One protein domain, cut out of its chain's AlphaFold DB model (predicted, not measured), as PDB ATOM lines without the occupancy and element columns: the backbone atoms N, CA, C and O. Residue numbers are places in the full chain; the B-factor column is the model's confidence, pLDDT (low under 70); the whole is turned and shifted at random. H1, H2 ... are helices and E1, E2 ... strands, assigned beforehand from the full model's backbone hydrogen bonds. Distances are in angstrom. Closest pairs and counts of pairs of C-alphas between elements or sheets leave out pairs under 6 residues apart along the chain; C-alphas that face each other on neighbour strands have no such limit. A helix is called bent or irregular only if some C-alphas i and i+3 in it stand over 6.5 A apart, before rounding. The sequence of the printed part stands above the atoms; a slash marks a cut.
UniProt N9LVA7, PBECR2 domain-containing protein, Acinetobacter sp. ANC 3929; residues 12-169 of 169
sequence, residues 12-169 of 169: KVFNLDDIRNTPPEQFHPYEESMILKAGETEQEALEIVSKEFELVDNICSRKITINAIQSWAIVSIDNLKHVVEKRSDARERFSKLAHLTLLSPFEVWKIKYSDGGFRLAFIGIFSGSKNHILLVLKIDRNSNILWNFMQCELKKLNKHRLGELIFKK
ATOM      1  N   LYS A  12      -6.244 -19.382  52.281       97.19
ATOM      2  CA  LYS A  12      -6.889 -18.519  53.284       97.19
ATOM      3  C   LYS A  12      -7.365 -17.190  52.702       97.19
ATOM      4  O   LYS A  12      -8.436 -16.732  53.072       97.19
ATOM      5  N   VAL A  13      -6.596 -16.586  51.793       96.44
ATOM      6  CA  VAL A  13      -6.983 -15.348  51.089       96.44
ATOM      7  C   VAL A  13      -8.247 -15.585  50.261       96.44
ATOM      8  O   VAL A  13      -9.128 -14.735  50.206       96.44
ATOM      9  N   PHE A  14      -8.378 -16.786  49.694       94.50
ATOM     10  CA  PHE A  14      -9.558 -17.220  48.944       94.50
ATOM     11  C   PHE A  14     -10.712 -17.726  49.833       94.50
ATOM     12  O   PHE A  14     -11.677 -18.271  49.303       94.50
ATOM     13  N   ASN A  15     -10.630 -17.571  51.164       95.50
ATOM     14  CA  ASN A  15     -11.615 -18.067  52.138       95.50
ATOM     15  C   ASN A  15     -11.966 -19.553  51.963       95.50
ATOM     16  O   ASN A  15     -13.098 -19.971  52.202       95.50
ATOM     17  N   LEU A  16     -11.009 -20.361  51.510       96.69
ATOM     18  CA  LEU A  16     -11.202 -21.800  51.440       96.69
ATOM     19  C   LEU A  16     -11.008 -22.406  52.830       96.69
ATOM     20  O   LEU A  16     -10.227 -21.905  53.637       96.69
ATOM     21  N   ASP A  17     -11.671 -23.525  53.092       96.19
ATOM     22  CA  ASP A  17     -11.443 -24.283  54.317       96.19
ATOM     23  C   ASP A  17     -10.103 -25.012  54.289       96.19
ATOM     24  O   ASP A  17      -9.552 -25.311  53.225       96.19
ATOM     25  N   ASP A  18      -9.597 -25.353  55.475       97.75
ATOM     26  CA  ASP A  18      -8.512 -26.318  55.606       97.75
ATOM     27  C   ASP A  18      -8.927 -27.628  54.924       97.75
ATOM     28  O   ASP A  18     -10.005 -28.151  55.197       97.75
ATOM     29  N   ILE A  19      -8.066 -28.184  54.069       97.62
ATOM     30  CA  ILE A  19      -8.379 -29.386  53.278       97.62
ATOM     31  C   ILE A  19      -8.755 -30.617  54.127       97.62
ATOM     32  O   ILE A  19      -9.316 -31.586  53.625       97.62
ATOM     33  N   ARG A  20      -8.458 -30.608  55.432       96.88
ATOM     34  CA  ARG A  20      -8.908 -31.643  56.374       96.88
ATOM     35  C   ARG A  20     -10.411 -31.620  56.642       96.88
ATOM     36  O   ARG A  20     -10.946 -32.636  57.068       96.88
ATOM     37  N   ASN A  21     -11.059 -30.484  56.417       97.06
ATOM     38  CA  ASN A  21     -12.490 -30.293  56.629       97.06
ATOM     39  C   ASN A  21     -13.302 -30.578  55.358       97.06
ATOM     40  O   ASN A  21     -14.512 -30.369  55.349       97.06
ATOM     41  N   THR A  22     -12.650 -31.030  54.281       97.31
ATOM     42  CA  THR A  22     -13.329 -31.370  53.035       97.31
ATOM     43  C   THR A  22     -14.379 -32.468  53.277       97.31
ATOM     44  O   THR A  22     -14.071 -33.463  53.939       97.31
ATOM     45  N   PRO A  23     -15.604 -32.329  52.741       96.00
ATOM     46  CA  PRO A  23     -16.626 -33.366  52.841       96.00
ATOM     47  C   PRO A  23     -16.236 -34.664  52.105       96.00
ATOM     48  O   PRO A  23     -15.624 -34.583  51.032       96.00
ATOM     49  N   PRO A  24     -16.586 -35.860  52.623       94.00
ATOM     50  CA  PRO A  24     -16.203 -37.147  52.032       94.00
ATOM     51  C   PRO A  24     -16.566 -37.321  50.550       94.00
ATOM     52  O   PRO A  24     -15.819 -37.956  49.812       94.00
ATOM     53  N   GLU A  25     -17.670 -36.735  50.089       95.00
ATOM     54  CA  GLU A  25     -18.153 -36.805  48.705       95.00
ATOM     55  C   GLU A  25     -17.238 -36.106  47.688       95.00
ATOM     56  O   GLU A  25     -17.292 -36.393  46.489       95.00
ATOM     57  N   GLN A  26     -16.372 -35.198  48.146       96.38
ATOM     58  CA  GLN A  26     -15.413 -34.537  47.265       96.38
ATOM     59  C   GLN A  26     -14.156 -35.384  47.041       96.38
ATOM     60  O   GLN A  26     -13.475 -35.190  46.029       96.38
ATOM     61  N   PHE A  27     -13.881 -36.350  47.925       98.00
ATOM     62  CA  PHE A  27     -12.749 -37.261  47.794       98.00
ATOM     63  C   PHE A  27     -12.967 -38.254  46.655       98.00
ATOM     64  O   PHE A  27     -14.074 -38.726  46.406       98.00
ATOM     65  N   HIS A  28     -11.877 -38.623  45.989       97.62
ATOM     66  CA  HIS A  28     -11.895 -39.760  45.081       97.62
ATOM     67  C   HIS A  28     -12.046 -41.070  45.851       97.62
ATOM     68  O   HIS A  28     -11.512 -41.186  46.961       97.62
ATOM     69  N   PRO A  29     -12.723 -42.075  45.275       96.62
ATOM     70  CA  PRO A  29     -12.684 -43.418  45.827       96.62
ATOM     71  C   PRO A  29     -11.243 -43.943  45.830       96.62
ATOM     72  O   PRO A  29     -10.439 -43.618  44.954       96.62
ATOM     73  N   TYR A  30     -10.922 -44.753  46.831       97.31
ATOM     74  CA  TYR A  30      -9.619 -45.386  46.990       97.31
ATOM     75  C   TYR A  30      -9.798 -46.871  47.246       97.31
ATOM     76  O   TYR A  30     -10.640 -47.279  48.046       97.31
ATOM     77  N   GLU A  31      -8.928 -47.654  46.629       96.75
ATOM     78  CA  GLU A  31      -8.748 -49.064  46.930       96.75
ATOM     79  C   GLU A  31      -7.258 -49.331  47.134       96.75
ATOM     80  O   GLU A  31      -6.420 -48.761  46.434       96.75
ATOM     81  N   GLU A  32      -6.904 -50.236  48.048       95.62
ATOM     82  CA  GLU A  32      -5.494 -50.580  48.297       95.62
ATOM     83  C   GLU A  32      -4.807 -51.138  47.035       95.62
ATOM     84  O   GLU A  32      -3.615 -50.931  46.826       95.62
ATOM     85  N   SER A  33      -5.581 -51.757  46.135       95.75
ATOM     86  CA  SER A  33      -5.157 -52.234  44.807       95.75
ATOM     87  C   SER A  33      -4.655 -51.117  43.870       95.75
ATOM     88  O   SER A  33      -4.005 -51.389  42.853       95.75
ATOM     89  N   MET A  34      -4.956 -49.852  44.186       97.56
ATOM     90  CA  MET A  34      -4.442 -48.688  43.464       97.56
ATOM     91  C   MET A  34      -2.983 -48.384  43.816       97.56
ATOM     92  O   MET A  34      -2.314 -47.683  43.057       97.56
ATOM     93  N   ILE A  35      -2.475 -48.912  44.934       97.88
ATOM     94  CA  ILE A  35      -1.061 -48.824  45.288       97.88
ATOM     95  C   ILE A  35      -0.326 -49.999  44.650       97.88
ATOM     96  O   ILE A  35      -0.495 -51.154  45.033       97.88
ATOM     97  N   LEU A  36       0.516 -49.696  43.669       97.88
ATOM     98  CA  LEU A  36       1.264 -50.704  42.932       97.88
ATOM     99  C   LEU A  36       2.418 -51.266  43.779       97.88
ATOM    100  O   LEU A  36       2.916 -50.629  44.722       97.88
ATOM    101  N   LYS A  37       2.867 -52.472  43.418       97.81
ATOM    102  CA  LYS A  37       4.123 -53.031  43.930       97.81
ATOM    103  C   LYS A  37       5.279 -52.137  43.466       97.81
ATOM    104  O   LYS A  37       5.266 -51.659  42.337       97.81
ATOM    105  N   ALA A  38       6.251 -51.900  44.343       97.75
ATOM    106  CA  ALA A  38       7.468 -51.177  43.980       97.75
ATOM    107  C   ALA A  38       8.294 -51.985  42.972       97.75
ATOM    108  O   ALA A  38       8.368 -53.210  43.096       97.75
ATOM    109  N   GLY A  39       8.939 -51.288  42.038       97.50
ATOM    110  CA  GLY A  39       9.981 -51.884  41.202       97.50
ATOM    111  C   GLY A  39      11.260 -52.078  42.014       97.50
ATOM    112  O   GLY A  39      11.635 -51.202  42.802       97.50
ATOM    113  N   GLU A  40      11.933 -53.207  41.822       95.94
ATOM    114  CA  GLU A  40      13.197 -53.534  42.489       95.94
ATOM    115  C   GLU A  40      14.361 -52.732  41.893       95.94
ATOM    116  O   GLU A  40      15.325 -52.407  42.586       95.94
ATOM    117  N   THR A  41      14.230 -52.328  40.627       96.00
ATOM    118  CA  THR A  41      15.204 -51.503  39.907       96.00
ATOM    119  C   THR A  41      14.616 -50.151  39.490       96.00
ATOM    120  O   THR A  41      13.404 -49.934  39.512       96.00
ATOM    121  N   GLU A  42      15.482 -49.207  39.110       95.50
ATOM    122  CA  GLU A  42      15.045 -47.940  38.505       95.50
ATOM    123  C   GLU A  42      14.292 -48.174  37.189       95.50
ATOM    124  O   GLU A  42      13.272 -47.533  36.947       95.50
ATOM    125  N   GLN A  43      14.755 -49.136  36.387       95.56
ATOM    126  CA  GLN A  43      14.125 -49.510  35.126       95.56
ATOM    127  C   GLN A  43      12.707 -50.050  35.347       95.56
ATOM    128  O   GLN A  43      11.766 -49.551  34.739       95.56
ATOM    129  N   GLU A  44      12.527 -50.989  36.278       97.25
ATOM    130  CA  GLU A  44      11.196 -51.507  36.626       97.25
ATOM    131  C   GLU A  44      10.278 -50.405  37.160       97.25
ATOM    132  O   GLU A  44       9.091 -50.354  36.843       97.25
ATOM    133  N   ALA A  45      10.815 -49.489  37.967       97.75
ATOM    134  CA  ALA A  45      10.031 -48.374  38.475       97.75
ATOM    135  C   ALA A  45       9.584 -47.421  37.368       97.75
ATOM    136  O   ALA A  45       8.443 -46.952  37.381       97.75
ATOM    137  N   LEU A  46      10.475 -47.150  36.412       96.94
ATOM    138  CA  LEU A  46      10.170 -46.351  35.238       96.94
ATOM    139  C   LEU A  46       9.115 -47.041  34.367       96.94
ATOM    140  O   LEU A  46       8.203 -46.373  33.889       96.94
ATOM    141  N   GLU A  47       9.183 -48.361  34.205       96.75
ATOM    142  CA  GLU A  47       8.177 -49.154  33.490       96.75
ATOM    143  C   GLU A  47       6.807 -49.092  34.173       96.75
ATOM    144  O   GLU A  47       5.800 -48.871  33.501       96.75
ATOM    145  N   ILE A  48       6.763 -49.205  35.505       97.94
ATOM    146  CA  ILE A  48       5.527 -49.095  36.293       97.94
ATOM    147  C   ILE A  48       4.844 -47.746  36.054       97.94
ATOM    148  O   ILE A  48       3.659 -47.708  35.725       97.94
ATOM    149  N   VAL A  49       5.576 -46.635  36.201       97.31
ATOM    150  CA  VAL A  49       4.986 -45.305  35.986       97.31
ATOM    151  C   VAL A  49       4.646 -45.077  34.512       97.31
ATOM    152  O   VAL A  49       3.579 -44.550  34.210       97.31
ATOM    153  N   SER A  50       5.495 -45.524  33.583       97.19
ATOM    154  CA  SER A  50       5.261 -45.380  32.140       97.19
ATOM    155  C   SER A  50       3.991 -46.100  31.704       97.19
ATOM    156  O   SER A  50       3.204 -45.535  30.946       97.19
ATOM    157  N   LYS A  51       3.741 -47.301  32.237       97.06
ATOM    158  CA  LYS A  51       2.536 -48.078  31.950       97.06
ATOM    159  C   LYS A  51       1.259 -47.335  32.339       97.06
ATOM    160  O   LYS A  51       0.351 -47.261  31.516       97.06
ATOM    161  N   GLU A  52       1.210 -46.720  33.521       96.69
ATOM    162  CA  GLU A  52      -0.005 -46.010  33.960       96.69
ATOM    163  C   GLU A  52      -0.239 -44.688  33.231       96.69
ATOM    164  O   GLU A  52      -1.360 -44.191  33.203       96.69
ATOM    165  N   PHE A  53       0.791 -44.120  32.607       96.31
ATOM    166  CA  PHE A  53       0.641 -43.002  31.673       96.31
ATOM    167  C   PHE A  53       0.570 -43.456  30.208       96.31
ATOM    168  O   PHE A  53       0.663 -42.631  29.298       96.31
ATOM    169  N   GLU A  54       0.365 -44.758  29.986       95.94
ATOM    170  CA  GLU A  54       0.188 -45.394  28.685       95.94
ATOM    171  C   GLU A  54       1.338 -45.110  27.692       95.94
ATOM    172  O   GLU A  54       1.122 -44.967  26.484       95.94
ATOM    173  N   LEU A  55       2.565 -45.014  28.214       96.25
ATOM    174  CA  LEU A  55       3.828 -44.933  27.473       96.25
ATOM    175  C   LEU A  55       4.401 -46.345  27.262       96.25
ATOM    176  O   LEU A  55       5.454 -46.701  27.788       96.25
ATOM    177  N   VAL A  56       3.644 -47.177  26.546       93.50
ATOM    178  CA  VAL A  56       3.981 -48.574  26.213       93.50
ATOM    179  C   VAL A  56       4.208 -48.723  24.705       93.50
ATOM    180  O   VAL A  56       4.007 -47.768  23.960       93.50
ATOM    181  N   ASP A  57       4.658 -49.891  24.238       92.00
ATOM    182  CA  ASP A  57       4.800 -50.207  22.804       92.00
ATOM    183  C   ASP A  57       5.634 -49.184  22.003       92.00
ATOM    184  O   ASP A  57       5.269 -48.757  20.908       92.00
ATOM    185  N   ASN A  58       6.788 -48.789  22.556       89.44
ATOM    186  CA  ASN A  58       7.705 -47.770  22.013       89.44
ATOM    187  C   ASN A  58       7.151 -46.332  21.982       89.44
ATOM    188  O   ASN A  58       7.744 -45.451  21.355       89.44
ATOM    189  N   ILE A  59       6.045 -46.052  22.676       95.06
ATOM    190  CA  ILE A  59       5.546 -44.686  22.839       95.06
ATOM    191  C   ILE A  59       6.363 -43.965  23.916       95.06
ATOM    192  O   ILE A  59       6.188 -44.188  25.110       95.06
ATOM    193  N   CYS A  60       7.230 -43.041  23.499       94.50
ATOM    194  CA  CYS A  60       8.098 -42.298  24.422       94.50
ATOM    195  C   CYS A  60       7.459 -41.031  25.014       94.50
ATOM    196  O   CYS A  60       7.975 -40.473  25.985       94.50
ATOM    197  N   SER A  61       6.375 -40.531  24.411       96.19
ATOM    198  CA  SER A  61       5.691 -39.307  24.837       96.19
ATOM    199  C   SER A  61       4.235 -39.293  24.385       96.19
ATOM    200  O   SER A  61       3.914 -39.775  23.297       96.19
ATOM    201  N   ARG A  62       3.355 -38.710  25.201       95.31
ATOM    202  CA  ARG A  62       1.927 -38.558  24.921       95.31
ATOM    203  C   ARG A  62       1.387 -37.222  25.387       95.31
ATOM    204  O   ARG A  62       1.852 -36.633  26.360       95.31
ATOM    205  N   LYS A  63       0.337 -36.790  24.697       95.75
ATOM    206  CA  LYS A  63      -0.508 -35.665  25.081       95.75
ATOM    207  C   LYS A  63      -1.747 -36.206  25.792       95.75
ATOM    208  O   LYS A  63      -2.510 -36.957  25.193       95.75
ATOM    209  N   ILE A  64      -1.939 -35.825  27.049       95.94
ATOM    210  CA  ILE A  64      -3.103 -36.188  27.863       95.94
ATOM    211  C   ILE A  64      -3.967 -34.944  28.044       95.94
ATOM    212  O   ILE A  64      -3.480 -33.911  28.503       95.94
ATOM    213  N   THR A  65      -5.239 -35.028  27.667       95.75
ATOM    214  CA  THR A  65      -6.202 -33.935  27.847       95.75
ATOM    215  C   THR A  65      -6.539 -33.753  29.325       95.75
ATOM    216  O   THR A  65      -6.759 -34.724  30.043       95.75
ATOM    217  N   ILE A  66      -6.610 -32.499  29.768       95.56
ATOM    218  CA  ILE A  66      -6.958 -32.110  31.134       95.56
ATOM    219  C   ILE A  66      -8.214 -31.248  31.073       95.56
ATOM    220  O   ILE A  66      -8.149 -30.034  30.855       95.56
ATOM    221  N   ASN A  67      -9.365 -31.882  31.282       94.50
ATOM    222  CA  ASN A  67     -10.661 -31.214  31.163       94.50
ATOM    223  C   ASN A  67     -10.840 -30.101  32.205       94.50
ATOM    224  O   ASN A  67     -11.363 -29.043  31.868       94.50
ATOM    225  N   ALA A  68     -10.342 -30.307  33.431       94.75
ATOM    226  CA  ALA A  68     -10.479 -29.371  34.551       94.75
ATOM    227  C   ALA A  68      -9.963 -27.950  34.251       94.75
ATOM    228  O   ALA A  68     -10.464 -26.986  34.817       94.75
ATOM    229  N   ILE A  69      -8.988 -27.815  33.348       94.88
ATOM    230  CA  ILE A  69      -8.410 -26.520  32.951       94.88
ATOM    231  C   ILE A  69      -8.454 -26.292  31.433       94.88
ATOM    232  O   ILE A  69      -7.713 -25.458  30.920       94.88
ATOM    233  N   GLN A  70      -9.268 -27.073  30.708       94.31
ATOM    234  CA  GLN A  70      -9.405 -27.017  29.243       94.31
ATOM    235  C   GLN A  70      -8.053 -27.002  28.503       94.31
ATOM    236  O   GLN A  70      -7.824 -26.224  27.577       94.31
ATOM    237  N   SER A  71      -7.126 -27.860  28.934       94.31
ATOM    238  CA  SER A  71      -5.751 -27.884  28.427       94.31
ATOM    239  C   SER A  71      -5.250 -29.318  28.239       94.31
ATOM    240  O   SER A  71      -6.028 -30.266  28.152       94.31
ATOM    241  N   TRP A  72      -3.935 -29.490  28.144       94.88
ATOM    242  CA  TRP A  72      -3.276 -30.787  28.044       94.88
ATOM    243  C   TRP A  72      -1.948 -30.807  28.796       94.88
ATOM    244  O   TRP A  72      -1.294 -29.772  28.935       94.88
ATOM    245  N   ALA A  73      -1.522 -31.999  29.210       96.12
ATOM    246  CA  ALA A  73      -0.160 -32.292  29.634       96.12
ATOM    247  C   ALA A  73       0.574 -33.109  28.570       96.12
ATOM    248  O   ALA A  73       0.007 -34.017  27.968       96.12
ATOM    249  N   ILE A  74       1.853 -32.813  28.385       96.69
ATOM    250  CA  ILE A  74       2.814 -33.708  27.760       96.69
ATOM    251  C   ILE A  74       3.429 -34.564  28.864       96.69
ATOM    252  O   ILE A  74       3.981 -34.041  29.836       96.69
ATOM    253  N   VAL A  75       3.334 -35.879  28.705       96.56
ATOM    254  CA  VAL A  75       3.982 -36.868  29.565       96.56
ATOM    255  C   VAL A  75       4.981 -37.624  28.709       96.56
ATOM    256  O   VAL A  75       4.619 -38.103  27.640       96.56
ATOM    257  N   SER A  76       6.230 -37.723  29.152       95.94
ATOM    258  CA  SER A  76       7.275 -38.445  28.428       95.94
ATOM    259  C   SER A  76       8.156 -39.243  29.373       95.94
ATOM    260  O   SER A  76       8.320 -38.869  30.537       95.94
ATOM    261  N   ILE A  77       8.764 -40.306  28.849       94.81
ATOM    262  CA  ILE A  77       9.665 -41.183  29.610       94.81
ATOM    263  C   ILE A  77      10.790 -40.367  30.256       94.81
ATOM    264  O   ILE A  77      11.086 -40.548  31.435       94.81
ATOM    265  N   ASP A  78      11.374 -39.418  29.520       92.94
ATOM    266  CA  ASP A  78      12.467 -38.589  30.036       92.94
ATOM    267  C   ASP A  78      12.067 -37.759  31.254       92.94
ATOM    268  O   ASP A  78      12.848 -37.649  32.195       92.94
ATOM    269  N   ASN A  79      10.842 -37.228  31.285       91.94
ATOM    270  CA  ASN A  79      10.372 -36.482  32.448       91.94
ATOM    271  C   ASN A  79       9.967 -37.409  33.603       91.94
ATOM    272  O   ASN A  79      10.157 -37.057  34.764       91.94
ATOM    273  N   LEU A  80       9.464 -38.614  33.312       94.00
ATOM    274  CA  LEU A  80       9.118 -39.597  34.345       94.00
ATOM    275  C   LEU A  80      10.343 -40.141  35.093       94.00
ATOM    276  O   LEU A  80      10.200 -40.562  36.242       94.00
ATOM    277  N   LYS A  81      11.555 -40.043  34.532       92.94
ATOM    278  CA  LYS A  81      12.800 -40.329  35.271       92.94
ATOM    279  C   LYS A  81      12.899 -39.508  36.565       92.94
ATOM    280  O   LYS A  81      13.278 -40.046  37.601       92.94
ATOM    281  N   HIS A  82      12.439 -38.251  36.565       90.19
ATOM    282  CA  HIS A  82      12.412 -37.397  37.766       90.19
ATOM    283  C   HIS A  82      11.438 -37.867  38.858       90.19
ATOM    284  O   HIS A  82      11.561 -37.470  40.021       90.19
ATOM    285  N   VAL A  83      10.446 -38.687  38.505       92.44
ATOM    286  CA  VAL A  83       9.537 -39.306  39.480       92.44
ATOM    287  C   VAL A  83      10.260 -40.425  40.224       92.44
ATOM    288  O   VAL A  83      10.102 -40.559  41.436       92.44
ATOM    289  N   VAL A  84      11.063 -41.216  39.510       93.44
ATOM    290  CA  VAL A  84      11.688 -42.429  40.052       93.44
ATOM    291  C   VAL A  84      13.108 -42.221  40.567       93.44
ATOM    292  O   VAL A  84      13.585 -43.077  41.299       93.44
ATOM    293  N   GLU A  85      13.748 -41.086  40.281       91.00
ATOM    294  CA  GLU A  85      15.134 -40.762  40.662       91.00
ATOM    295  C   GLU A  85      15.448 -41.066  42.141       91.00
ATOM    296  O   GLU A  85      16.438 -41.720  42.470       91.00
ATOM    297  N   LYS A  86      14.563 -40.665  43.065       92.00
ATOM    298  CA  LYS A  86      14.711 -40.974  44.494       92.00
ATOM    299  C   LYS A  86      14.031 -42.300  44.847       92.00
ATOM    300  O   LYS A  86      12.932 -42.317  45.403       92.00
ATOM    301  N   ARG A  87      14.718 -43.417  44.578       93.44
ATOM    302  CA  ARG A  87      14.197 -44.790  44.774       93.44
ATOM    303  C   ARG A  87      13.620 -45.072  46.168       93.44
ATOM    304  O   ARG A  87      12.634 -45.793  46.270       93.44
ATOM    305  N   SER A  88      14.171 -44.481  47.233       93.25
ATOM    306  CA  SER A  88      13.673 -44.684  48.605       93.25
ATOM    307  C   SER A  88      12.257 -44.148  48.848       93.25
ATOM    308  O   SER A  88      11.595 -44.598  49.781       93.25
ATOM    309  N   ASP A  89      11.769 -43.231  48.005       93.88
ATOM    310  CA  ASP A  89      10.396 -42.724  48.082       93.88
ATOM    311  C   ASP A  89       9.386 -43.654  47.375       93.88
ATOM    312  O   ASP A  89       8.182 -43.510  47.606       93.88
ATOM    313  N   ALA A  90       9.863 -44.574  46.519       96.25
ATOM    314  CA  ALA A  90       9.079 -45.533  45.728       96.25
ATOM    315  C   ALA A  90       7.817 -44.917  45.086       96.25
ATOM    316  O   ALA A  90       6.703 -45.436  45.218       96.25
ATOM    317  N   ARG A  91       7.977 -43.750  44.445       96.88
ATOM    318  CA  ARG A  91       6.857 -42.926  43.961       96.88
ATOM    319  C   ARG A  91       6.052 -43.604  42.861       96.88
ATOM    320  O   ARG A  91       4.847 -43.389  42.787       96.88
ATOM    321  N   GLU A  92       6.676 -44.475  42.071       97.81
ATOM    322  CA  GLU A  92       6.018 -45.240  41.007       97.81
ATOM    323  C   GLU A  92       4.798 -46.026  41.508       97.81
ATOM    324  O   GLU A  92       3.837 -46.240  40.771       97.81
ATOM    325  N   ARG A  93       4.781 -46.395  42.793       98.06
ATOM    326  CA  ARG A  93       3.673 -47.124  43.413       98.06
ATOM    327  C   ARG A  93       2.355 -46.359  43.365       98.06
ATOM    328  O   ARG A  93       1.289 -46.962  43.380       98.06
ATOM    329  N   PHE A  94       2.433 -45.033  43.323       98.25
ATOM    330  CA  PHE A  94       1.287 -44.130  43.377       98.25
ATOM    331  C   PHE A  94       0.843 -43.652  41.989       98.25
ATOM    332  O   PHE A  94       0.008 -42.752  41.895       98.25
ATOM    333  N   SER A  95       1.371 -44.246  40.911       98.00
ATOM    334  CA  SER A  95       1.119 -43.800  39.534       98.00
ATOM    335  C   SER A  95      -0.364 -43.810  39.157       98.00
ATOM    336  O   SER A  95      -0.820 -42.863  38.523       98.00
ATOM    337  N   LYS A  96      -1.154 -44.789  39.625       98.12
ATOM    338  CA  LYS A  96      -2.618 -44.794  39.435       98.12
ATOM    339  C   LYS A  96      -3.286 -43.565  40.045       98.12
ATOM    340  O   LYS A  96      -4.082 -42.898  39.390       98.12
ATOM    341  N   LEU A  97      -2.932 -43.233  41.287       98.50
ATOM    342  CA  LEU A  97      -3.473 -42.057  41.971       98.50
ATOM    343  C   LEU A  97      -3.030 -40.764  41.274       98.50
ATOM    344  O   LEU A  97      -3.814 -39.825  41.153       98.50
ATOM    345  N   ALA A  98      -1.789 -40.714  40.785       98.31
ATOM    346  CA  ALA A  98      -1.271 -39.574  40.038       98.31
ATOM    347  C   ALA A  98      -1.980 -39.381  38.694       98.31
ATOM    348  O   ALA A  98      -2.357 -38.259  38.363       98.31
ATOM    349  N   HIS A  99      -2.228 -40.467  37.963       97.94
ATOM    350  CA  HIS A  99      -2.994 -40.437  36.726       97.94
ATOM    351  C   HIS A  99      -4.427 -39.940  36.970       97.94
ATOM    352  O   HIS A  99      -4.878 -39.004  36.313       97.94
ATOM    353  N   LEU A 100      -5.111 -40.473  37.992       97.56
ATOM    354  CA  LEU A 100      -6.435 -39.988  38.406       97.56
ATOM    355  C   LEU A 100      -6.415 -38.501  38.783       97.56
ATOM    356  O   LEU A 100      -7.301 -37.754  38.382       97.56
ATOM    357  N   THR A 101      -5.383 -38.055  39.499       98.44
ATOM    358  CA  THR A 101      -5.209 -36.647  39.895       98.44
ATOM    359  C   THR A 101      -5.019 -35.727  38.689       98.44
ATOM    360  O   THR A 101      -5.511 -34.602  38.698       98.44
ATOM    361  N   LEU A 102      -4.328 -36.188  37.643       97.81
ATOM    362  CA  LEU A 102      -4.164 -35.430  36.403       97.81
ATOM    363  C   LEU A 102      -5.498 -35.267  35.661       97.81
ATOM    364  O   LEU A 102      -5.793 -34.182  35.162       97.81
ATOM    365  N   LEU A 103      -6.293 -36.337  35.586       97.12
ATOM    366  CA  LEU A 103      -7.557 -36.350  34.845       97.12
ATOM    367  C   LEU A 103      -8.707 -35.674  35.600       97.12
ATOM    368  O   LEU A 103      -9.568 -35.041  34.987       97.12
ATOM    369  N   SER A 104      -8.730 -35.811  36.923       97.38
ATOM    370  CA  SER A 104      -9.776 -35.293  37.798       97.38
ATOM    371  C   SER A 104      -9.153 -34.750  39.090       97.38
ATOM    372  O   SER A 104      -9.205 -35.396  40.133       97.38
ATOM    373  N   PRO A 105      -8.504 -33.578  39.060       98.19
ATOM    374  CA  PRO A 105      -7.975 -32.968  40.276       98.19
ATOM    375  C   PRO A 105      -9.103 -32.555  41.230       98.19
ATOM    376  O   PRO A 105     -10.227 -32.287  40.815       98.19
ATOM    377  N   PHE A 106      -8.791 -32.467  42.519       98.44
ATOM    378  CA  PHE A 106      -9.616 -31.779  43.512       98.44
ATOM    379  C   PHE A 106      -9.458 -30.261  43.394       98.44
ATOM    380  O   PHE A 106     -10.438 -29.527  43.323       98.44
ATOM    381  N   GLU A 107      -8.209 -29.804  43.317       98.62
ATOM    382  CA  GLU A 107      -7.847 -28.408  43.086       98.62
ATOM    383  C   GLU A 107      -6.642 -28.338  42.138       98.62
ATOM    384  O   GLU A 107      -5.796 -29.241  42.122       98.62
ATOM    385  N   VAL A 108      -6.543 -27.249  41.374       98.56
ATOM    386  CA  VAL A 108      -5.354 -26.901  40.585       98.56
ATOM    387  C   VAL A 108      -4.924 -25.486  40.930       98.56
ATOM    388  O   VAL A 108      -5.715 -24.550  40.829       98.56
ATOM    389  N   TRP A 109      -3.655 -25.335  41.290       98.38
ATOM    390  CA  TRP A 109      -3.052 -24.063  41.675       98.38
ATOM    391  C   TRP A 109      -1.916 -23.698  40.734       98.38
ATOM    392  O   TRP A 109      -1.080 -24.540  40.417       98.38
ATOM    393  N   LYS A 110      -1.849 -22.442  40.302       97.38
ATOM    394  CA  LYS A 110      -0.738 -21.915  39.513       97.38
ATOM    395  C   LYS A 110       0.205 -21.143  40.421       97.38
ATOM    396  O   LYS A 110      -0.126 -20.081  40.941       97.38
ATOM    397  N   ILE A 111       1.402 -21.691  40.572       97.19
ATOM    398  CA  ILE A 111       2.420 -21.229  41.509       97.19
ATOM    399  C   ILE A 111       3.551 -20.573  40.728       97.19
ATOM    400  O   ILE A 111       4.099 -21.164  39.790       97.19
ATOM    401  N   LYS A 112       3.934 -19.368  41.138       95.94
ATOM    402  CA  LYS A 112       5.094 -18.650  40.617       95.94
ATOM    403  C   LYS A 112       6.377 -19.127  41.295       95.94
ATOM    404  O   LYS A 112       6.409 -19.406  42.496       95.94
ATOM    405  N   TYR A 113       7.441 -19.246  40.511       94.75
ATOM    406  CA  TYR A 113       8.753 -19.706  40.957       94.75
ATOM    407  C   TYR A 113       9.828 -18.667  40.644       94.75
ATOM    408  O   TYR A 113       9.689 -17.844  39.745       94.75
ATOM    409  N   SER A 114      10.940 -18.750  41.371       94.62
ATOM    410  CA  SER A 114      12.045 -17.788  41.357       94.62
ATOM    411  C   SER A 114      12.780 -17.652  40.019       94.62
ATOM    412  O   SER A 114      13.656 -16.805  39.896       94.62
ATOM    413  N   ASP A 115      12.503 -18.522  39.049       92.38
ATOM    414  CA  ASP A 115      13.012 -18.421  37.678       92.38
ATOM    415  C   ASP A 115      12.080 -17.615  36.756       92.38
ATOM    416  O   ASP A 115      12.264 -17.611  35.542       92.38
ATOM    417  N   GLY A 116      11.059 -16.964  37.322       90.50
ATOM    418  CA  GLY A 116      10.037 -16.216  36.594       90.50
ATOM    419  C   GLY A 116       8.979 -17.098  35.927       90.50
ATOM    420  O   GLY A 116       8.026 -16.570  35.357       90.50
ATOM    421  N   GLY A 117       9.118 -18.425  35.995       92.31
ATOM    422  CA  GLY A 117       8.168 -19.371  35.421       92.31
ATOM    423  C   GLY A 117       7.045 -19.761  36.382       92.31
ATOM    424  O   GLY A 117       7.106 -19.530  37.591       92.31
ATOM    425  N   PHE A 118       6.048 -20.461  35.844       94.19
ATOM    426  CA  PHE A 118       4.901 -20.963  36.600       94.19
ATOM    427  C   PHE A 118       4.814 -22.486  36.548       94.19
ATOM    428  O   PHE A 118       5.171 -23.115  35.550       94.19
ATOM    429  N   ARG A 119       4.340 -23.085  37.638       95.88
ATOM    430  CA  ARG A 119       4.031 -24.516  37.738       95.88
ATOM    431  C   ARG A 119       2.567 -24.657  38.109       95.88
ATOM    432  O   ARG A 119       2.057 -23.847  38.876       95.88
ATOM    433  N   LEU A 120       1.921 -25.693  37.601       97.75
ATOM    434  CA  LEU A 120       0.598 -26.089  38.057       97.75
ATOM    435  C   LEU A 120       0.742 -27.209  39.083       97.75
ATOM    436  O   LEU A 120       1.340 -28.242  38.790       97.75
ATOM    437  N   ALA A 121       0.196 -26.998  40.271       98.12
ATOM    438  CA  ALA A 121       0.058 -27.984  41.325       98.12
ATOM    439  C   ALA A 121      -1.357 -28.566  41.282       98.12
ATOM    440  O   ALA A 121      -2.329 -27.893  41.615       98.12
ATOM    441  N   PHE A 122      -1.455 -29.820  40.866       98.62
ATOM    442  CA  PHE A 122      -2.664 -30.627  40.874       98.62
ATOM    443  C   PHE A 122      -2.736 -31.375  42.199       98.62
ATOM    444  O   PHE A 122      -1.798 -32.085  42.574       98.62
ATOM    445  N   ILE A 123      -3.847 -31.220  42.905       98.69
ATOM    446  CA  ILE A 123      -4.090 -31.870  44.188       98.69
ATOM    447  C   ILE A 123      -5.127 -32.968  43.984       98.69
ATOM    448  O   ILE A 123      -6.209 -32.703  43.473       98.69
ATOM    449  N   GLY A 124      -4.810 -34.190  44.403       98.50
ATOM    450  CA  GLY A 124      -5.739 -35.318  44.426       98.50
ATOM    451  C   GLY A 124      -5.929 -35.818  45.849       98.50
ATOM    452  O   GLY A 124      -4.957 -36.200  46.501       98.50
ATOM    453  N   ILE A 125      -7.172 -35.830  46.329       98.50
ATOM    454  CA  ILE A 125      -7.543 -36.345  47.652       98.50
ATOM    455  C   ILE A 125      -8.378 -37.621  47.506       98.50
ATOM    456  O   ILE A 125      -9.182 -37.739  46.586       98.50
ATOM    457  N   PHE A 126      -8.167 -38.586  48.401       98.31
ATOM    458  CA  PHE A 126      -8.621 -39.974  48.256       98.31
ATOM    459  C   PHE A 126      -9.212 -40.474  49.578       98.31
ATOM    460  O   PHE A 126      -8.560 -40.370  50.617       98.31
ATOM    461  N   SER A 127     -10.451 -40.955  49.556       96.69
ATOM    462  CA  SER A 127     -11.209 -41.325  50.755       96.69
ATOM    463  C   SER A 127     -10.594 -42.547  51.433       96.69
ATOM    464  O   SER A 127     -10.183 -43.479  50.757       96.69
ATOM    465  N   GLY A 128     -10.485 -42.558  52.763       92.69
ATOM    466  CA  GLY A 128      -9.927 -43.700  53.506       92.69
ATOM    467  C   GLY A 128      -8.434 -43.983  53.269       92.69
ATOM    468  O   GLY A 128      -7.895 -44.916  53.861       92.69
ATOM    469  N   SER A 129      -7.741 -43.180  52.453       93.94
ATOM    470  CA  SER A 129      -6.305 -43.310  52.206       93.94
ATOM    471  C   SER A 129      -5.500 -42.341  53.063       93.94
ATOM    472  O   SER A 129      -5.893 -41.198  53.280       93.94
ATOM    473  N   LYS A 130      -4.307 -42.768  53.486       94.75
ATOM    474  CA  LYS A 130      -3.276 -41.865  54.032       94.75
ATOM    475  C   LYS A 130      -2.439 -41.188  52.940       94.75
ATOM    476  O   LYS A 130      -1.633 -40.312  53.250       94.75
ATOM    477  N   ASN A 131      -2.581 -41.641  51.692       96.44
ATOM    478  CA  ASN A 131      -1.796 -41.196  50.552       96.44
ATOM    479  C   ASN A 131      -2.668 -40.337  49.636       96.44
ATOM    480  O   ASN A 131      -3.575 -40.827  48.966       96.44
ATOM    481  N   HIS A 132      -2.357 -39.052  49.590       98.38
ATOM    482  CA  HIS A 132      -2.912 -38.097  48.638       98.38
ATOM    483  C   HIS A 132      -1.829 -37.656  47.672       98.38
ATOM    484  O   HIS A 132      -0.653 -37.886  47.934       98.38
ATOM    485  N   ILE A 133      -2.191 -37.025  46.563       98.50
ATOM    486  CA  ILE A 133      -1.224 -36.711  45.518       98.50
ATOM    487  C   ILE A 133      -1.077 -35.211  45.352       98.50
ATOM    488  O   ILE A 133      -2.060 -34.484  45.223       98.50
ATOM    489  N   LEU A 134       0.178 -34.773  45.315       98.44
ATOM    490  CA  LEU A 134       0.563 -33.563  44.612       98.44
ATOM    491  C   LEU A 134       1.197 -33.975  43.288       98.44
ATOM    492  O   LEU A 134       2.230 -34.644  43.290       98.44
ATOM    493  N   LEU A 135       0.621 -33.540  42.175       98.12
ATOM    494  CA  LEU A 135       1.201 -33.666  40.845       98.12
ATOM    495  C   LEU A 135       1.579 -32.277  40.338       98.12
ATOM    496  O   LEU A 135       0.819 -31.325  40.473       98.12
ATOM    497  N   VAL A 136       2.775 -32.144  39.776       97.31
ATOM    498  CA  VAL A 136       3.321 -30.867  39.320       97.31
ATOM    499  C   VAL A 136       3.510 -30.906  37.814       97.31
ATOM    500  O   VAL A 136       4.275 -31.725  37.298       97.31
ATOM    501  N   LEU A 137       2.861 -29.973  37.120       96.56
ATOM    502  CA  LEU A 137       3.168 -29.663  35.732       96.56
ATOM    503  C   LEU A 137       4.056 -28.420  35.668       96.56
ATOM    504  O   LEU A 137       3.736 -27.383  36.250       96.56
ATOM    505  N   LYS A 138       5.161 -28.493  34.931       94.06
ATOM    506  CA  LYS A 138       5.949 -27.314  34.561       94.06
ATOM    507  C   LYS A 138       5.329 -26.688  33.314       94.06
ATOM    508  O   LYS A 138       5.124 -27.388  32.328       94.06
ATOM    509  N   ILE A 139       5.061 -25.384  33.345       90.75
ATOM    510  CA  ILE A 139       4.645 -24.642  32.151       90.75
ATOM    511  C   ILE A 139       5.919 -24.280  31.382       90.75
ATOM    512  O   ILE A 139       6.756 -23.523  31.873       90.75
ATOM    513  N   ASP A 140       6.079 -24.856  30.197       81.50
ATOM    514  CA  ASP A 140       7.084 -24.463  29.210       81.50
ATOM    515  C   ASP A 140       6.397 -23.725  28.053       81.50
ATOM    516  O   ASP A 140       5.180 -23.822  27.912       81.50
ATOM    517  N   ARG A 141       7.163 -22.985  27.238       72.75
ATOM    518  CA  ARG A 141       6.745 -21.945  26.275       72.75
ATOM    519  C   ARG A 141       5.406 -22.168  25.557       72.75
ATOM    520  O   ARG A 141       4.754 -21.173  25.283       72.75
ATOM    521  N   ASN A 142       4.998 -23.412  25.276       70.50
ATOM    522  CA  ASN A 142       3.673 -23.764  24.743       70.50
ATOM    523  C   ASN A 142       3.107 -25.107  25.269       70.50
ATOM    524  O   ASN A 142       2.296 -25.749  24.597       70.50
ATOM    525  N   SER A 143       3.580 -25.637  26.397       83.94
ATOM    526  CA  SER A 143       3.182 -26.973  26.871       83.94
ATOM    527  C   SER A 143       3.244 -27.093  28.386       83.94
ATOM    528  O   SER A 143       4.198 -26.641  29.011       83.94
ATOM    529  N   ASN A 144       2.256 -27.770  28.972       90.50
ATOM    530  CA  ASN A 144       2.359 -28.236  30.350       90.50
ATOM    531  C   ASN A 144       3.067 -29.586  30.332       90.50
ATOM    532  O   ASN A 144       2.600 -30.511  29.678       90.50
ATOM    533  N   ILE A 145       4.188 -29.709  31.027       92.88
ATOM    534  CA  ILE A 145       4.984 -30.933  31.073       92.88
ATOM    535  C   ILE A 145       4.791 -31.561  32.440       92.88
ATOM    536  O   ILE A 145       5.034 -30.894  33.447       92.88
ATOM    537  N   LEU A 146       4.382 -32.832  32.496       91.75
ATOM    538  CA  LEU A 146       4.372 -33.563  33.760       91.75
ATOM    539  C   LEU A 146       5.802 -33.679  34.264       91.75
ATOM    540  O   LEU A 146       6.625 -34.361  33.667       91.75
ATOM    541  N   TRP A 147       6.080 -32.964  35.351       90.75
ATOM    542  CA  TRP A 147       7.419 -32.834  35.906       90.75
ATOM    543  C   TRP A 147       7.649 -33.808  37.056       90.75
ATOM    544  O   TRP A 147       8.702 -34.430  37.150       90.75
ATOM    545  N   ASN A 148       6.681 -33.918  37.967       93.31
ATOM    546  CA  ASN A 148       6.776 -34.831  39.101       93.31
ATOM    547  C   ASN A 148       5.393 -35.112  39.693       93.31
ATOM    548  O   ASN A 148       4.449 -34.353  39.479       93.31
ATOM    549  N   PHE A 149       5.297 -36.144  40.519       96.81
ATOM    550  CA  PHE A 149       4.225 -36.286  41.490       96.81
ATOM    551  C   PHE A 149       4.757 -36.953  42.753       96.81
ATOM    552  O   PHE A 149       5.754 -37.671  42.725       96.81
ATOM    553  N   MET A 150       4.094 -36.714  43.875       95.50
ATOM    554  CA  MET A 150       4.462 -37.321  45.146       95.50
ATOM    555  C   MET A 150       3.241 -37.586  46.015       95.50
ATOM    556  O   MET A 150       2.285 -36.806  46.039       95.50
ATOM    557  N   GLN A 151       3.323 -38.672  46.775       96.00
ATOM    558  CA  GLN A 151       2.402 -38.974  47.853       96.00
ATOM    559  C   GLN A 151       2.596 -38.003  49.026       96.00
ATOM    560  O   GLN A 151       3.718 -37.672  49.415       96.00
ATOM    561  N   CYS A 152       1.493 -37.540  49.600       96.12
ATOM    562  CA  CYS A 152       1.435 -36.558  50.672       96.12
ATOM    563  C   CYS A 152       0.338 -36.919  51.680       96.12
ATOM    564  O   CYS A 152      -0.698 -37.475  51.324       96.12
ATOM    565  N   GLU A 153       0.532 -36.527  52.938       97.19
ATOM    566  CA  GLU A 153      -0.557 -36.490  53.921       97.19
ATOM    567  C   GLU A 153      -1.523 -35.342  53.603       97.19
ATOM    568  O   GLU A 153      -1.089 -34.277  53.155       97.19
ATOM    569  N   LEU A 154      -2.804 -35.501  53.955       97.69
ATOM    570  CA  LEU A 154      -3.865 -34.542  53.625       97.69
ATOM    571  C   LEU A 154      -3.518 -33.123  54.086       97.69
ATOM    572  O   LEU A 154      -3.469 -32.188  53.294       97.69
ATOM    573  N   LYS A 155      -3.145 -32.975  55.363       97.12
ATOM    574  CA  LYS A 155      -2.781 -31.677  55.955       97.12
ATOM    575  C   LYS A 155      -1.599 -30.998  55.261       97.12
ATOM    576  O   LYS A 155      -1.506 -29.774  55.264       97.12
ATOM    577  N   LYS A 156      -0.674 -31.785  54.691       97.19
ATOM    578  CA  LYS A 156       0.528 -31.267  54.027       97.19
ATOM    579  C   LYS A 156       0.190 -30.661  52.668       97.19
ATOM    580  O   LYS A 156       0.980 -29.854  52.197       97.19
ATOM    581  N   LEU A 157      -0.964 -30.979  52.076       97.88
ATOM    582  CA  LEU A 157      -1.401 -30.389  50.811       97.88
ATOM    583  C   LEU A 157      -1.764 -28.908  50.939       97.88
ATOM    584  O   LEU A 157      -1.565 -28.170  49.981       97.88
ATOM    585  N   ASN A 158      -2.173 -28.429  52.122       97.62
ATOM    586  CA  ASN A 158      -2.460 -27.002  52.332       97.62
ATOM    587  C   ASN A 158      -1.280 -26.084  51.986       97.62
ATOM    588  O   ASN A 158      -1.499 -24.945  51.588       97.62
ATOM    589  N   LYS A 159      -0.035 -26.567  52.102       95.69
ATOM    590  CA  LYS A 159       1.155 -25.776  51.744       95.69
ATOM    591  C   LYS A 159       1.300 -25.555  50.231       95.69
ATOM    592  O   LYS A 159       2.022 -24.657  49.831       95.69
ATOM    593  N   HIS A 160       0.630 -26.372  49.418       96.00
ATOM    594  CA  HIS A 160       0.641 -26.293  47.955       96.00
ATOM    595  C   HIS A 160      -0.576 -25.559  47.387       96.00
ATOM    596  O   HIS A 160      -0.670 -25.372  46.179       96.00
ATOM    597  N   ARG A 161      -1.497 -25.127  48.256       97.69
ATOM    598  CA  ARG A 161      -2.646 -24.294  47.898       97.69
ATOM    599  C   ARG A 161      -2.234 -22.821  47.947       97.69
ATOM    600  O   ARG A 161      -2.620 -22.080  48.855       97.69
ATOM    601  N   LEU A 162      -1.325 -22.478  47.038       96.75
ATOM    602  CA  LEU A 162      -0.560 -21.233  46.964       96.75
ATOM    603  C   LEU A 162      -0.623 -20.678  45.533       96.75
ATOM    604  O   LEU A 162      -0.709 -21.443  44.575       96.75
ATOM    605  N   GLY A 163      -0.525 -19.364  45.380       97.00
ATOM    606  CA  GLY A 163      -0.634 -18.664  44.110       97.00
ATOM    607  C   GLY A 163      -2.087 -18.485  43.682       97.00
ATOM    608  O   GLY A 163      -2.962 -18.173  44.488       97.00
ATOM    609  N   GLU A 164      -2.335 -18.671  42.394       97.12
ATOM    610  CA  GLU A 164      -3.644 -18.477  41.772       97.12
ATOM    611  C   GLU A 164      -4.423 -19.801  41.753       97.12
ATOM    612  O   GLU A 164      -3.924 -20.810  41.245       97.12
ATOM    613  N   LEU A 165      -5.648 -19.815  42.289       97.94
ATOM    614  CA  LEU A 165      -6.549 -20.962  42.157       97.94
ATOM    615  C   LEU A 165      -7.107 -21.011  40.729       97.94
ATOM    616  O   LEU A 165      -7.852 -20.126  40.324       97.94
ATOM    617  N   ILE A 166      -6.774 -22.065  39.985       97.88
ATOM    618  CA  ILE A 166      -7.200 -22.252  38.589       97.88
ATOM    619  C   ILE A 166      -8.458 -23.112  38.498       97.88
ATOM    620  O   ILE A 166      -9.313 -22.883  37.648       97.88
ATOM    621  N   PHE A 167      -8.567 -24.123  39.357       98.25
ATOM    622  CA  PHE A 167      -9.692 -25.049  39.361       98.25
ATOM    623  C   PHE A 167      -9.968 -25.558  40.771       98.25
ATOM    624  O   PHE A 167      -9.035 -25.817  41.532       98.25
ATOM    625  N   LYS A 168     -11.248 -25.773  41.071       96.56
ATOM    626  CA  LYS A 168     -11.743 -26.475  42.252       96.56
ATOM    627  C   LYS A 168     -12.967 -27.299  41.844       96.56
ATOM    628  O   LYS A 168     -13.805 -26.788  41.101       96.56
ATOM    629  N   LYS A 169     -13.026 -28.551  42.300       91.62
ATOM    630  CA  LYS A 169     -14.170 -29.453  42.112       91.62
ATOM    631  C   LYS A 169     -15.419 -28.964  42.850       91.62
ATOM    632  O   LYS A 169     -15.270 -28.360  43.938       91.62
TER     633      LYS A 169
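AT A GLANCE: This is residues 12 to 169 of the 169 residues of the protein "PBECR2 domain-containing protein" of Acinetobacter sp. ANC 3929 (UniProt N9LVA7). A strongly twisted sheet of seven strands curls round one helix, H3, and H1 packs on H3 away from the sheet. H2 packs on E6 from the opposite face to H3, H4 covers part of E5 and E4, and residues 12 to 41, with no named element, run along the outside. The printed part has 158 residues, with four named helices and seven strands in the order H1 E1 E2 H2 H3 E3 E4 E5 E6 H4 E7. The sheet is mixed, in the order E1 E2 E6 E5 E4 E3 E7, and the class is mixed, helices and strands. The whole is compact, with a radius of gyration of the C-alphas of 15.1 A, and rounded, spanning 45 by 38 by 27 A.

IN THESE COORDINATES: The sheet holds E1, residues 61 to 66; E2, 71 to 76; E6, 143 to 152, 25.7 A long; E5, 132 to 140, 25.8 A; E4, 118 to 124, 19.5 A; E3, 107 to 112; and E7, 164 to 168. C-alpha 168 is at (-11.743, -26.475, 42.252). H3 is residues 91 to 103, 18.3 A, and is irregular, with C-alphas 93 and 96 7.8 A apart. H1 is residues 42 to 52, 15.8 A, from C-alpha 42 at (15.045, -47.940, 38.505). H2 is residues 77 to 84 and H4 residues 154 to 160.

HOW THE PARTS SIT: E3, E4, E5 and E6 form a meander, each strand the antiparallel neighbour of the one before; N 109 and O 121 are 2.9 A apart, N 122 and O 135 2.8 A, and N 134 and O 150 3.0 A. E7, an edge strand, is antiparallel to E3, with N 108 and O 167 2.9 A apart. E2 is parallel to E6, with N 74 and O 144 2.7 A apart. E1 and E2 are a hairpin, with N 64 and O 73 2.8 A apart. There are three layers, helices on both faces of the sheet, with H3 on one face and H4 on the other. The closest C-alphas of H3 and E4 are those of Thr 101 and Gly 124, 4.8 A apart. H1 touches H3 at a shallow tilt of 23 degrees, the same way, closest at the C-alphas of Val 49 and Glu 92, 5.1 A. Every O i to N i+4 pair is within hydrogen-bond range in H1, against 2 of 4 in H2, 6 of 9 in H3 and 0 of 3 in H4, where 4 of 4 O i to N i+3 pairs are.

THE WHOLE: The C-alphas farthest apart, those of Asn 15 and Asn 58, are 46.5 A apart. The printed part has no cut, and no link is long. Mean pLDDT of the printed part is 95.5, and no printed residue is under 70.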